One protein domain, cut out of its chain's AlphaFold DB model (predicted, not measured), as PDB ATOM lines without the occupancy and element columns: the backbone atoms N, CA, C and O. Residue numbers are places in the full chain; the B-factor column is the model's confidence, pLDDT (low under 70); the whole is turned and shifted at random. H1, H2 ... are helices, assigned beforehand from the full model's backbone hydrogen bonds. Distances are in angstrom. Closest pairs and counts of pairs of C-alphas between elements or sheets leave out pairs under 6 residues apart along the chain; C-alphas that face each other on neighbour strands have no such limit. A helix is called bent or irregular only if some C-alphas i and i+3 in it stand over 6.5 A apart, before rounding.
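What this domain is: This is residues 69 to 96 and 109 to 176 of the 176 residues of a protein of Salmonella enterica subsp. arizonae (UniProt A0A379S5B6). This is a loose, open set of four helices with few contacts: the longest, H4, is bent into an L of two arms, H4a and H4b, and the short H3 packs on H4a. H2 lies nearest the mean of the C-alphas but touches no helix, while H1 sticks out from residue 83 on, and residues 169 to 176 stick out at the end of H4b. The printed part has 96 residues, with four named helices in the order H1, H2, H3, H4 and no named strand; its class is all helix. The whole is loose, with a radius of gyration of the C-alphas of 16.8 A, and elongated, with spans of 53 by 35 by 25 A.

Where its parts are: Residues 69 to 81, with no named element, come first. H1 is residues 82 to 95, 20.1 A from first to last C-alpha, and begins with C-alpha 82 at (-32.749, 18.813, 48.979). After the cut, H2 is residues 112 to 120, 12.9 A long, and H3 is residues 125 to 130. H4, residues 142 to 172, was assigned as one helix by its hydrogen bonds but is bent: C-alphas 152 and 155 are 8.1 A apart. Its arm H4a is residues 142 to 152, 15.6 A long, and begins with C-alpha 142 at (-39.433, 25.098, 16.327). Its arm H4b is residues 155 to 172, 25.1 A long, with a kink of 27 degrees near residue 162, and ends with C-alpha 172 at (-43.554, 14.183, 50.918).

How they stand to each other: H1 and H4b are close but not clearly touching; their closest C-alphas, of Ile 82 and Leu 168, are 7.9 A apart. The lines of H1 and H4b are about perpendicular, at 88 degrees. H2 is apart from H1, H3, H4a and H4b. H3 and H4a touch; their closest C-alphas, of Glu 129 and Lys 147, are 6.1 A apart. They run opposite ways at a steep tilt of 52 degrees. H4a and H4b are about perpendicular, at 85 degrees. Every O i to N i+4 pair is within hydrogen-bond range in H1, H2, H3 and H4a; in H4b 10 of 14 are.

The domain as a whole: The two C-alphas farthest apart, of Ala 94 and Ala 136, are 54.3 A apart. Residues 97 to 108 are not printed, and C-alphas 96 and 109 are 24.7 A apart across this cut, which lies in the link from H1 to H2. The link from H2 to H3 is tight, and that from H3 to H4, 11 residues, is long. The mean pLDDT of the printed part is 72.2; residues 75 to 78, 134 to 142, 144 to 145 and 148 to 176 are under 70.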
ATOM      1  N   ASN A  69     -31.297  27.368  31.482       90.50
ATOM      2  CA  ASN A  69     -30.504  28.313  30.697       90.50
ATOM      3  C   ASN A  69     -30.832  29.759  31.084       90.50
ATOM      4  O   ASN A  69     -31.543  30.466  30.363       90.50
ATOM      5  N   GLU A  70     -30.338  30.179  32.241       92.56
ATOM      6  CA  GLU A  70     -30.663  31.469  32.840       92.56
ATOM      7  C   GLU A  70     -29.396  32.234  33.251       92.56
ATOM      8  O   GLU A  70     -28.331  31.640  33.406       92.56
ATOM      9  N   VAL A  71     -29.484  33.560  33.393       93.56
ATOM     10  CA  VAL A  71     -28.349  34.402  33.804       93.56
ATOM     11  C   VAL A  71     -27.749  33.875  35.111       93.56
ATOM     12  O   VAL A  71     -28.469  33.615  36.077       93.56
ATOM     13  N   GLY A  72     -26.425  33.699  35.139       89.38
ATOM     14  CA  GLY A  72     -25.707  33.119  36.280       89.38
ATOM     15  C   GLY A  72     -25.797  31.592  36.429       89.38
ATOM     16  O   GLY A  72     -25.235  31.056  37.386       89.38
ATOM     17  N   ALA A  73     -26.470  30.880  35.520       87.94
ATOM     18  CA  ALA A  73     -26.472  29.419  35.503       87.94
ATOM     19  C   ALA A  73     -25.167  28.842  34.926       87.94
ATOM     20  O   ALA A  73     -24.492  29.457  34.100       87.94
ATOM     21  N   GLU A  74     -24.835  27.618  35.333       82.69
ATOM     22  CA  GLU A  74     -23.734  26.845  34.756       82.69
ATOM     23  C   GLU A  74     -24.273  25.973  33.603       82.69
ATOM     24  O   GLU A  74     -25.242  25.238  33.807       82.69
ATOM     25  N   PRO A  75     -23.670  26.001  32.397       67.88
ATOM     26  CA  PRO A  75     -24.107  25.189  31.253       67.88
ATOM     27  C   PRO A  75     -23.982  23.667  31.454       67.88
ATOM     28  O   PRO A  75     -24.525  22.888  30.663       67.88
ATOM     29  N   VAL A  76     -23.262  23.217  32.485       68.94
ATOM     30  CA  VAL A  76     -23.024  21.800  32.784       68.94
ATOM     31  C   VAL A  76     -24.085  21.242  33.736       68.94
ATOM     32  O   VAL A  76     -24.498  21.882  34.697       68.94
ATOM     33  N   ALA A  77     -24.500  19.994  33.487       63.41
ATOM     34  CA  ALA A  77     -25.439  19.270  34.339       63.41
ATOM     35  C   ALA A  77     -24.968  19.226  35.800       63.41
ATOM     36  O   ALA A  77     -23.850  18.794  36.094       63.41
ATOM     37  N   HIS A  78     -25.862  19.572  36.720       65.50
ATOM     38  CA  HIS A  78     -25.635  19.413  38.148       65.50
ATOM     39  C   HIS A  78     -26.637  18.435  38.755       65.50
ATOM     40  O   HIS A  78     -27.811  18.426  38.404       65.50
ATOM     41  N   HIS A  79     -26.165  17.634  39.712       71.06
ATOM     42  CA  HIS A  79     -27.055  16.879  40.587       71.06
ATOM     43  C   HIS A  79     -27.764  17.839  41.543       71.06
ATOM     44  O   HIS A  79     -27.108  18.591  42.278       71.06
ATOM     45  N   PHE A  80     -29.094  17.790  41.525       74.81
ATOM     46  CA  PHE A  80     -29.960  18.499  42.455       74.81
ATOM     47  C   PHE A  80     -30.373  17.550  43.583       74.81
ATOM     48  O   PHE A  80     -30.726  16.398  43.343       74.81
ATOM     49  N   SER A  81     -30.318  18.025  44.823       86.38
ATOM     50  CA  SER A  81     -30.880  17.330  45.980       86.38
ATOM     51  C   SER A  81     -31.320  18.350  47.024       86.38
ATOM     52  O   SER A  81     -30.746  19.440  47.112       86.38
ATOM     53  N   ILE A  82     -32.321  17.993  47.834       91.94
ATOM     54  CA  ILE A  82     -32.749  18.813  48.979       91.94
ATOM     55  C   ILE A  82     -31.579  19.046  49.942       91.94
ATOM     56  O   ILE A  82     -31.378  20.161  50.419       91.94
ATOM     57  N   GLU A  83     -30.764  18.019  50.188       93.31
ATOM     58  CA  GLU A  83     -29.589  18.128  51.054       93.31
ATOM     59  C   GLU A  83     -28.604  19.182  50.537       93.31
ATOM     60  O   GLU A  83     -28.191  20.067  51.292       93.31
ATOM     61  N   ARG A  84     -28.275  19.139  49.237       89.31
ATOM     62  CA  ARG A  84     -27.399  20.130  48.611       89.31
ATOM     63  C   ARG A  84     -28.013  21.520  48.708       89.31
ATOM     64  O   ARG A  84     -27.313  22.446  49.094       89.31
ATOM     65  N   PHE A  85     -29.307  21.667  48.432       93.06
ATOM     66  CA  PHE A  85     -29.996  22.949  48.578       93.06
ATOM     67  C   PHE A  85     -29.848  23.520  49.997       93.06
ATOM     68  O   PHE A  85     -29.410  24.657  50.159       93.06
ATOM     69  N   HIS A  86     -30.124  22.727  51.037       96.06
ATOM     70  CA  HIS A  86     -29.960  23.173  52.422       96.06
ATOM     71  C   HIS A  86     -28.503  23.483  52.783       96.06
ATOM     72  O   HIS A  86     -28.250  24.417  53.548       96.06
ATOM     73  N   HIS A  87     -27.544  22.732  52.240       95.69
ATOM     74  CA  HIS A  87     -26.124  23.020  52.411       95.69
ATOM     75  C   HIS A  87     -25.738  24.377  51.797       95.69
ATOM     76  O   HIS A  87     -25.105  25.196  52.466       95.69
ATOM     77  N   GLU A  88     -26.173  24.658  50.566       93.12
ATOM     78  CA  GLU A  88     -25.924  25.945  49.903       93.12
ATOM     79  C   GLU A  88     -26.592  27.108  50.654       93.12
ATOM     80  O   GLU A  88     -25.983  28.166  50.820       93.12
ATOM     81  N   MET A  89     -27.802  26.914  51.197       96.12
ATOM     82  CA  MET A  89     -28.477  27.934  52.014       96.12
ATOM     83  C   MET A  89     -27.705  28.270  53.298       96.12
ATOM     84  O   MET A  89     -27.574  29.445  53.643       96.12
ATOM     85  N   LYS A  90     -27.123  27.271  53.978       97.69
ATOM     86  CA  LYS A  90     -26.251  27.498  55.147       97.69
ATOM     87  C   LYS A  90     -24.973  28.245  54.762       97.69
ATOM     88  O   LYS A  90     -24.583  29.192  55.443       97.69
ATOM     89  N   THR A  91     -24.341  27.857  53.654       96.69
ATOM     90  CA  THR A  91     -23.143  28.538  53.135       96.69
ATOM     91  C   THR A  91     -23.434  29.999  52.803       96.69
ATOM     92  O   THR A  91     -22.652  30.884  53.158       96.69
ATOM     93  N   ARG A  92     -24.582  30.268  52.175       96.12
ATOM     94  CA  ARG A  92     -25.051  31.623  51.884       96.12
ATOM     95  C   ARG A  92     -25.265  32.432  53.159       96.12
ATOM     96  O   ARG A  92     -24.729  33.528  53.245       96.12
ATOM     97  N   GLN A  93     -25.975  31.889  54.149       97.38
ATOM     98  CA  GLN A  93     -26.200  32.569  55.430       97.38
ATOM     99  C   GLN A  93     -24.879  32.975  56.100       97.38
ATOM    100  O   GLN A  93     -24.773  34.078  56.627       97.38
ATOM    101  N   ALA A  94     -23.861  32.110  56.053       98.12
ATOM    102  CA  ALA A  94     -22.563  32.385  56.663       98.12
ATOM    103  C   ALA A  94     -21.730  33.435  55.905       98.12
ATOM    104  O   ALA A  94     -20.984  34.188  56.526       98.12
ATOM    105  N   ARG A  95     -21.804  33.468  54.566       97.81
ATOM    106  CA  ARG A  95     -20.936  34.321  53.729       97.81
ATOM    107  C   ARG A  95     -21.585  35.632  53.297       97.81
ATOM    108  O   ARG A  95     -20.881  36.614  53.084       97.81
ATOM    109  N   GLN A  96     -22.895  35.620  53.083       96.94
ATOM    110  CA  GLN A  96     -23.668  36.693  52.459       96.94
ATOM    111  C   GLN A  96     -25.088  36.760  53.061       96.94
ATOM    112  O   GLN A  96     -26.068  36.555  52.338       96.94
ATOM    113  N   LYS A 109     -33.596  35.807  31.388       92.88
ATOM    114  CA  LYS A 109     -33.964  35.340  30.047       92.88
ATOM    115  C   LYS A 109     -35.418  34.865  30.018       92.88
ATOM    116  O   LYS A 109     -36.048  34.922  28.959       92.88
ATOM    117  N   ARG A 110     -35.944  34.346  31.135       92.62
ATOM    118  CA  ARG A 110     -37.363  34.000  31.339       92.62
ATOM    119  C   ARG A 110     -37.789  34.319  32.775       92.62
ATOM    120  O   ARG A 110     -36.995  34.133  33.692       92.62
ATOM    121  N   GLY A 111     -39.044  34.721  32.986       94.69
ATOM    122  CA  GLY A 111     -39.616  34.919  34.328       94.69
ATOM    123  C   GLY A 111     -39.723  33.618  35.137       94.69
ATOM    124  O   GLY A 111     -39.714  32.527  34.563       94.69
ATOM    125  N   GLU A 112     -39.835  33.722  36.464       95.88
ATOM    126  CA  GLU A 112     -39.834  32.554  37.366       95.88
ATOM    127  C   GLU A 112     -40.917  31.520  37.023       95.88
ATOM    128  O   GLU A 112     -40.606  30.339  36.868       95.88
ATOM    129  N   ASP A 113     -42.148  31.971  36.773       95.81
ATOM    130  CA  ASP A 113     -43.280  31.103  36.438       95.81
ATOM    131  C   ASP A 113     -43.099  30.404  35.092       95.81
ATOM    132  O   ASP A 113     -43.465  29.240  34.920       95.81
ATOM    133  N   ALA A 114     -42.511  31.105  34.119       93.75
ATOM    134  CA  ALA A 114     -42.214  30.524  32.817       93.75
ATOM    135  C   ALA A 114     -41.193  29.390  32.962       93.75
ATOM    136  O   ALA A 114     -41.367  28.327  32.365       93.75
ATOM    137  N   ARG A 115     -40.167  29.574  33.802       92.69
ATOM    138  CA  ARG A 115     -39.191  28.517  34.096       92.69
ATOM    139  C   ARG A 115     -39.831  27.368  34.874       92.69
ATOM    140  O   ARG A 115     -39.612  26.222  34.496       92.69
ATOM    141  N   ALA A 116     -40.660  27.642  35.881       91.44
ATOM    142  CA  ALA A 116     -41.371  26.609  36.640       91.44
ATOM    143  C   ALA A 116     -42.239  25.716  35.732       91.44
ATOM    144  O   ALA A 116     -42.166  24.494  35.817       91.44
ATOM    145  N   ARG A 117     -42.981  26.308  34.785       91.50
ATOM    146  CA  ARG A 117     -43.761  25.560  33.779       91.50
ATOM    147  C   ARG A 117     -42.888  24.766  32.810       91.50
ATOM    148  O   ARG A 117     -43.258  23.673  32.405       91.50
ATOM    149  N   LEU A 118     -41.730  25.294  32.419       87.81
ATOM    150  CA  LEU A 118     -40.792  24.549  31.575       87.81
ATOM    151  C   LEU A 118     -40.169  23.363  32.329       87.81
ATOM    152  O   LEU A 118     -39.927  22.323  31.721       87.81
ATOM    153  N   TYR A 119     -39.948  23.484  33.640       85.62
ATOM    154  CA  TYR A 119     -39.437  22.384  34.463       85.62
ATOM    155  C   TYR A 119     -40.397  21.199  34.552       85.62
ATOM    156  O   TYR A 119     -39.923  20.065  34.595       85.62
ATOM    157  N   THR A 120     -41.717  21.403  34.517       86.38
ATOM    158  CA  THR A 120     -42.668  20.276  34.588       86.38
ATOM    159  C   THR A 120     -42.544  19.329  33.394       86.38
ATOM    160  O   THR A 120     -42.858  18.147  33.509       86.38
ATOM    161  N   LEU A 121     -42.007  19.797  32.259       84.00
ATOM    162  CA  LEU A 121     -41.692  18.933  31.114       84.00
ATOM    163  C   LEU A 121     -40.671  17.843  31.472       84.00
ATOM    164  O   LEU A 121     -40.629  16.799  30.826       84.00
ATOM    165  N   THR A 122     -39.856  18.071  32.507       79.25
ATOM    166  CA  THR A 122     -38.877  17.094  32.994       79.25
ATOM    167  C   THR A 122     -39.493  15.946  33.789       79.25
ATOM    168  O   THR A 122     -38.880  14.885  33.894       79.25
ATOM    169  N   GLU A 123     -40.716  16.113  34.294       83.62
ATOM    170  CA  GLU A 123     -41.417  15.091  35.076       83.62
ATOM    171  C   GLU A 123     -42.176  14.095  34.192       83.62
ATOM    172  O   GLU A 123     -42.385  12.949  34.585       83.62
ATOM    173  N   ALA A 124     -42.544  14.508  32.975       83.94
ATOM    174  CA  ALA A 124     -43.283  13.687  32.019       83.94
ATOM    175  C   ALA A 124     -42.685  13.759  30.595       83.94
ATOM    176  O   ALA A 124     -43.393  14.119  29.646       83.94
ATOM    177  N   PRO A 125     -41.399  13.398  30.403       79.25
ATOM    178  CA  PRO A 125     -40.720  13.539  29.111       79.25
ATOM    179  C   PRO A 125     -41.392  12.726  27.993       79.25
ATOM    180  O   PRO A 125     -41.520  13.216  26.875       79.25
ATOM    181  N   GLU A 126     -41.904  11.529  28.300       82.56
ATOM    182  CA  GLU A 126     -42.632  10.698  27.328       82.56
ATOM    183  C   GLU A 126     -43.949  11.337  26.865       82.56
ATOM    184  O   GLU A 126     -44.352  11.186  25.712       82.56
ATOM    185  N   GLN A 127     -44.648  12.045  27.760       84.62
ATOM    186  CA  GLN A 127     -45.896  12.724  27.406       84.62
ATOM    187  C   GLN A 127     -45.611  13.932  26.510       84.62
ATOM    188  O   GLN A 127     -46.341  14.170  25.548       84.62
ATOM    189  N   TRP A 128     -44.525  14.656  26.795       81.31
ATOM    190  CA  TRP A 128     -44.067  15.768  25.967       81.31
ATOM    191  C   TRP A 128     -43.730  15.326  24.538       81.31
ATOM    192  O   TRP A 128     -44.160  15.968  23.578       81.31
ATOM    193  N   GLU A 129     -43.008  14.214  24.391       80.50
ATOM    194  CA  GLU A 129     -42.633  13.656  23.089       80.50
ATOM    195  C   GLU A 129     -43.861  13.276  22.245       80.50
ATOM    196  O   GLU A 129     -43.903  13.558  21.048       80.50
ATOM    197  N   ARG A 130     -44.896  12.703  22.875       82.81
ATOM    198  CA  ARG A 130     -46.132  12.269  22.197       82.81
ATOM    199  C   ARG A 130     -47.102  13.401  21.871       82.81
ATOM    200  O   ARG A 130     -48.031  13.187  21.094       82.81
ATOM    201  N   MET A 131     -46.941  14.582  22.469       81.75
ATOM    202  CA  MET A 131     -47.846  15.700  22.216       81.75
ATOM    203  C   MET A 131     -47.773  16.082  20.727       81.75
ATOM    204  O   MET A 131     -46.672  16.187  20.189       81.75
ATOM    205  N   PRO A 132     -48.885  16.311  20.015       77.19
ATOM    206  CA  PRO A 132     -48.828  16.766  18.629       77.19
ATOM    207  C   PRO A 132     -48.253  18.185  18.550       77.19
ATOM    208  O   PRO A 132     -48.389  18.987  19.476       77.19
ATOM    209  N   CYS A 133     -47.549  18.488  17.462       75.56
ATOM    210  CA  CYS A 133     -47.103  19.848  17.198       75.56
ATOM    211  C   CYS A 133     -48.248  20.647  16.548       75.56
ATOM    212  O   CYS A 133     -48.887  20.117  15.640       75.56
ATOM    213  N   PRO A 134     -48.565  21.867  17.016       67.44
ATOM    214  CA  PRO A 134     -49.768  22.581  16.585       67.44
ATOM    215  C   PRO A 134     -49.690  23.195  15.176       67.44
ATOM    216  O   PRO A 134     -50.726  23.599  14.653       67.44
ATOM    217  N   LEU A 135     -48.506  23.280  14.557       61.31
ATOM    218  CA  LEU A 135     -48.328  23.780  13.189       61.31
ATOM    219  C   LEU A 135     -47.975  22.633  12.233       61.31
ATOM    220  O   LEU A 135     -47.472  21.593  12.656       61.31
ATOM    221  N   ALA A 136     -48.302  22.804  10.945       56.66
ATOM    222  CA  ALA A 136     -48.001  21.826   9.902       56.66
ATOM    223  C   ALA A 136     -46.481  21.611   9.836       56.66
ATOM    224  O   ALA A 136     -45.741  22.484   9.393       56.66
ATOM    225  N   ALA A 137     -46.056  20.462  10.354       56.72
ATOM    226  CA  ALA A 137     -44.674  20.125  10.632       56.72
ATOM    227  C   ALA A 137     -43.864  19.949   9.342       56.72
ATOM    228  O   ALA A 137     -44.086  18.999   8.590       56.72
ATOM    229  N   ASP A 138     -42.883  20.817   9.133       64.75
ATOM    230  CA  ASP A 138     -41.643  20.432   8.470       64.75
ATOM    231  C   ASP A 138     -40.517  20.335   9.520       64.75
ATOM    232  O   ASP A 138     -40.708  20.662  10.694       64.75
ATOM    233  N   GLU A 139     -39.336  19.851   9.127       60.12
ATOM    234  CA  GLU A 139     -38.187  19.689  10.036       60.12
ATOM    235  C   GLU A 139     -37.641  21.017  10.596       60.12
ATOM    236  O   GLU A 139     -36.814  21.006  11.511       60.12
ATOM    237  N   SER A 140     -38.099  22.161  10.078       64.38
ATOM    238  CA  SER A 140     -37.734  23.493  10.562       64.38
ATOM    239  C   SER A 140     -38.694  24.041  11.623       64.38
ATOM    240  O   SER A 140     -38.403  25.078  12.225       64.38
ATOM    241  N   ASP A 141     -39.799  23.340  11.908       69.94
ATOM    242  CA  ASP A 141     -40.749  23.728  12.948       69.94
ATOM    243  C   ASP A 141     -40.051  23.780  14.324       69.94
ATOM    244  O   ASP A 141     -39.545  22.756  14.809       69.94
ATOM    245  N   PRO A 142     -40.042  24.942  15.010       68.31
ATOM    246  CA  PRO A 142     -39.433  25.098  16.327       68.31
ATOM    247  C   PRO A 142     -39.884  24.054  17.349       68.31
ATOM    248  O   PRO A 142     -39.096  23.658  18.208       68.31
ATOM    249  N   CYS A 143     -41.130  23.581  17.269       72.31
ATOM    250  CA  CYS A 143     -41.635  22.571  18.192       72.31
ATOM    251  C   CYS A 143     -41.127  21.158  17.855       72.31
ATOM    252  O   CYS A 143     -40.891  20.374  18.778       72.31
ATOM    253  N   GLN A 144     -40.855  20.852  16.581       67.88
ATOM    254  CA  GLN A 144     -40.171  19.616  16.177       67.88
ATOM    255  C   GLN A 144     -38.687  19.653  16.533       67.88
ATOM    256  O   GLN A 144     -38.171  18.685  17.088       67.88
ATOM    257  N   ILE A 145     -38.016  20.789  16.324       68.56
ATOM    258  CA  ILE A 145     -36.632  20.997  16.769       68.56
ATOM    259  C   ILE A 145     -36.555  20.806  18.286       68.56
ATOM    260  O   ILE A 145     -35.743  20.030  18.785       68.56
ATOM    261  N   PHE A 146     -37.439  21.451  19.044       70.62
ATOM    262  CA  PHE A 146     -37.440  21.338  20.496       70.62
ATOM    263  C   PHE A 146     -37.696  19.900  20.978       70.62
ATOM    264  O   PHE A 146     -37.014  19.423  21.887       70.62
ATOM    265  N   LYS A 147     -38.621  19.169  20.342       70.56
ATOM    266  CA  LYS A 147     -38.874  17.751  20.650       70.56
ATOM    267  C   LYS A 147     -37.727  16.833  20.246       70.56
ATOM    268  O   LYS A 147     -37.357  15.990  21.050       70.56
ATOM    269  N   GLY A 148     -37.132  17.007  19.067       62.19
ATOM    270  CA  GLY A 148     -36.020  16.180  18.588       62.19
ATOM    271  C   GLY A 148     -34.773  16.292  19.466       62.19
ATOM    272  O   GLY A 148     -34.102  15.295  19.731       62.19
ATOM    273  N   TRP A 149     -34.499  17.485  20.000       58.69
ATOM    274  CA  TRP A 149     -33.438  17.676  20.990       58.69
ATOM    275  C   TRP A 149     -33.761  16.961  22.306       58.69
ATOM    276  O   TRP A 149     -32.903  16.256  22.845       58.69
ATOM    277  N   HIS A 150     -35.002  17.088  22.787       57.41
ATOM    278  CA  HIS A 150     -35.459  16.433  24.008       57.41
ATOM    279  C   HIS A 150     -35.478  14.888  23.856       57.41
ATOM    280  O   HIS A 150     -34.863  14.204  24.664       57.41
ATOM    281  N   GLY A 151     -36.033  14.302  22.795       51.34
ATOM    282  CA  GLY A 151     -36.098  12.841  22.615       51.34
ATOM    283  C   GLY A 151     -34.738  12.139  22.453       51.34
ATOM    284  O   GLY A 151     -34.531  11.055  22.994       51.34
ATOM    285  N   ALA A 152     -33.760  12.758  21.779       48.03
ATOM    286  CA  ALA A 152     -32.515  12.073  21.398       48.03
ATOM    287  C   ALA A 152     -31.418  12.019  22.486       48.03
ATOM    288  O   ALA A 152     -30.473  11.239  22.355       48.03
ATOM    289  N   LYS A 153     -31.480  12.848  23.543       47.28
ATOM    290  CA  LYS A 153     -30.393  12.956  24.551       47.28
ATOM    291  C   LYS A 153     -30.848  13.176  25.999       47.28
ATOM    292  O   LYS A 153     -30.022  13.468  26.865       47.28
ATOM    293  N   ILE A 154     -32.135  13.007  26.290       48.69
ATOM    294  CA  ILE A 154     -32.686  13.193  27.639       48.69
ATOM    295  C   ILE A 154     -32.247  12.134  28.644       48.69
ATOM    296  O   ILE A 154     -32.109  12.479  29.813       48.69
ATOM    297  N   GLY A 155     -32.006  10.887  28.224       43.94
ATOM    298  CA  GLY A 155     -31.802   9.763  29.151       43.94
ATOM    299  C   GLY A 155     -30.769  10.052  30.248       43.94
ATOM    300  O   GLY A 155     -31.089  10.010  31.427       43.94
ATOM    301  N   GLY A 156     -29.562  10.489  29.876       46.69
ATOM    302  CA  GLY A 156     -28.489  10.734  30.852       46.69
ATOM    303  C   GLY A 156     -28.604  12.036  31.662       46.69
ATOM    304  O   GLY A 156     -28.147  12.082  32.800       46.69
ATOM    305  N   TYR A 157     -29.199  13.099  31.104       46.91
ATOM    306  CA  TYR A 157     -29.346  14.397  31.792       46.91
ATOM    307  C   TYR A 157     -30.572  14.408  32.721       46.91
ATOM    308  O   TYR A 157     -30.554  15.030  33.781       46.91
ATOM    309  N   MET A 158     -31.629  13.676  32.355       48.59
ATOM    310  CA  MET A 158     -32.859  13.569  33.140       48.59
ATOM    311  C   MET A 158     -32.833  12.438  34.161       48.59
ATOM    312  O   MET A 158     -33.609  12.509  35.104       48.59
ATOM    313  N   ASP A 159     -31.964  11.431  34.072       48.66
ATOM    314  CA  ASP A 159     -31.795  10.483  35.189       48.66
ATOM    315  C   ASP A 159     -31.326  11.204  36.466       48.66
ATOM    316  O   ASP A 159     -31.764  10.886  37.572       48.66
ATOM    317  N   VAL A 160     -30.534  12.267  36.300       49.75
ATOM    318  CA  VAL A 160     -30.085  13.154  37.380       49.75
ATOM    319  C   VAL A 160     -31.228  14.008  37.953       49.75
ATOM    320  O   VAL A 160     -31.318  14.181  39.167       49.75
ATOM    321  N   ILE A 161     -32.119  14.523  37.098       47.81
ATOM    322  CA  ILE A 161     -33.214  15.434  37.489       47.81
ATOM    323  C   ILE A 161     -34.466  14.654  37.937       47.81
ATOM    324  O   ILE A 161     -35.007  14.895  39.014       47.81
ATOM    325  N   SER A 162     -34.902  13.657  37.168       47.34
ATOM    326  CA  SER A 162     -36.052  12.793  37.476       47.34
ATOM    327  C   SER A 162     -35.783  11.832  38.639       47.34
ATOM    328  O   SER A 162     -36.707  11.486  39.376       47.34
ATOM    329  N   GLY A 163     -34.532  11.389  38.827       48.12
ATOM    330  CA  GLY A 163     -34.127  10.567  39.966       48.12
ATOM    331  C   GLY A 163     -34.136  11.348  41.281       48.12
ATOM    332  O   GLY A 163     -34.454  10.774  42.324       48.12
ATOM    333  N   ALA A 164     -33.851  12.653  41.224       49.72
ATOM    334  CA  ALA A 164     -34.045  13.567  42.341       49.72
ATOM    335  C   ALA A 164     -35.545  13.776  42.606       49.72
ATOM    336  O   ALA A 164     -36.008  13.435  43.691       49.72
ATOM    337  N   ASN A 165     -36.330  14.204  41.609       47.50
ATOM    338  CA  ASN A 165     -37.759  14.504  41.789       47.50
ATOM    339  C   ASN A 165     -38.601  13.301  42.254       47.50
ATOM    340  O   ASN A 165     -39.475  13.471  43.102       47.50
ATOM    341  N   ARG A 166     -38.319  12.073  41.789       48.59
ATOM    342  CA  ARG A 166     -39.027  10.866  42.267       48.59
ATOM    343  C   ARG A 166     -38.784  10.558  43.746       48.59
ATOM    344  O   ARG A 166     -39.706  10.086  44.401       48.59
ATOM    345  N   ARG A 167     -37.589  10.849  44.280       47.97
ATOM    346  CA  ARG A 167     -37.308  10.718  45.723       47.97
ATOM    347  C   ARG A 167     -37.978  11.827  46.534       47.97
ATOM    348  O   ARG A 167     -38.488  11.570  47.616       47.97
ATOM    349  N   LEU A 168     -38.043  13.040  45.984       48.22
ATOM    350  CA  LEU A 168     -38.735  14.158  46.635       48.22
ATOM    351  C   LEU A 168     -40.244  13.916  46.743       48.22
ATOM    352  O   LEU A 168     -40.836  14.194  47.781       48.22
ATOM    353  N   ALA A 169     -40.857  13.340  45.706       44.03
ATOM    354  CA  ALA A 169     -42.268  12.970  45.732       44.03
ATOM    355  C   ALA A 169     -42.576  11.861  46.761       44.03
ATOM    356  O   ALA A 169     -43.618  11.922  47.409       44.03
ATOM    357  N   SER A 170     -41.677  10.884  46.958       45.34
ATOM    358  CA  SER A 170     -41.867   9.813  47.953       45.34
ATOM    359  C   SER A 170     -41.675  10.272  49.405       45.34
ATOM    360  O   SER A 170     -42.358   9.772  50.304       45.34
ATOM    361  N   ASP A 171     -40.786  11.238  49.650       47.00
ATOM    362  CA  ASP A 171     -40.533  11.762  51.000       47.00
ATOM    363  C   ASP A 171     -41.690  12.649  51.501       47.00
ATOM    364  O   ASP A 171     -42.040  12.611  52.683       47.00
ATOM    365  N   VAL A 172     -42.360  13.376  50.597       46.53
ATOM    366  CA  VAL A 172     -43.554  14.183  50.918       46.53
ATOM    367  C   VAL A 172     -44.764  13.310  51.278       46.53
ATOM    368  O   VAL A 172     -45.569  13.695  52.118       46.53
ATOM    369  N   THR A 173     -44.889  12.107  50.710       43.62
ATOM    370  CA  THR A 173     -46.004  11.192  51.020       43.62
ATOM    371  C   THR A 173     -45.825  10.380  52.307       43.62
ATOM    372  O   THR A 173     -46.774   9.737  52.740       43.62
ATOM    373  N   THR A 174     -44.642  10.402  52.932       43.62
ATOM    374  CA  THR A 174     -44.330   9.565  54.115       43.62
ATOM    375  C   THR A 174     -44.398  10.347  55.442       43.62
ATOM    376  O   THR A 174     -44.146   9.793  56.507       43.62
ATOM    377  N   THR A 175     -44.761  11.635  55.409       43.22
ATOM    378  CA  THR A 175     -44.908  12.501  56.602       43.22
ATOM    379  C   THR A 175     -46.347  12.991  56.837       43.22
ATOM    380  O   THR A 175     -46.552  14.069  57.392       43.22
ATOM    381  N   GLY A 176     -47.339  12.188  56.433       35.91
ATOM    382  CA  GLY A 176     -48.761  12.377  56.759       35.91
ATOM    383  C   GLY A 176     -49.236  11.443  57.861       35.91
ATOM    384  O   GLY A 176     -48.892  10.243  57.782       35.91
TER     385      GLY A 176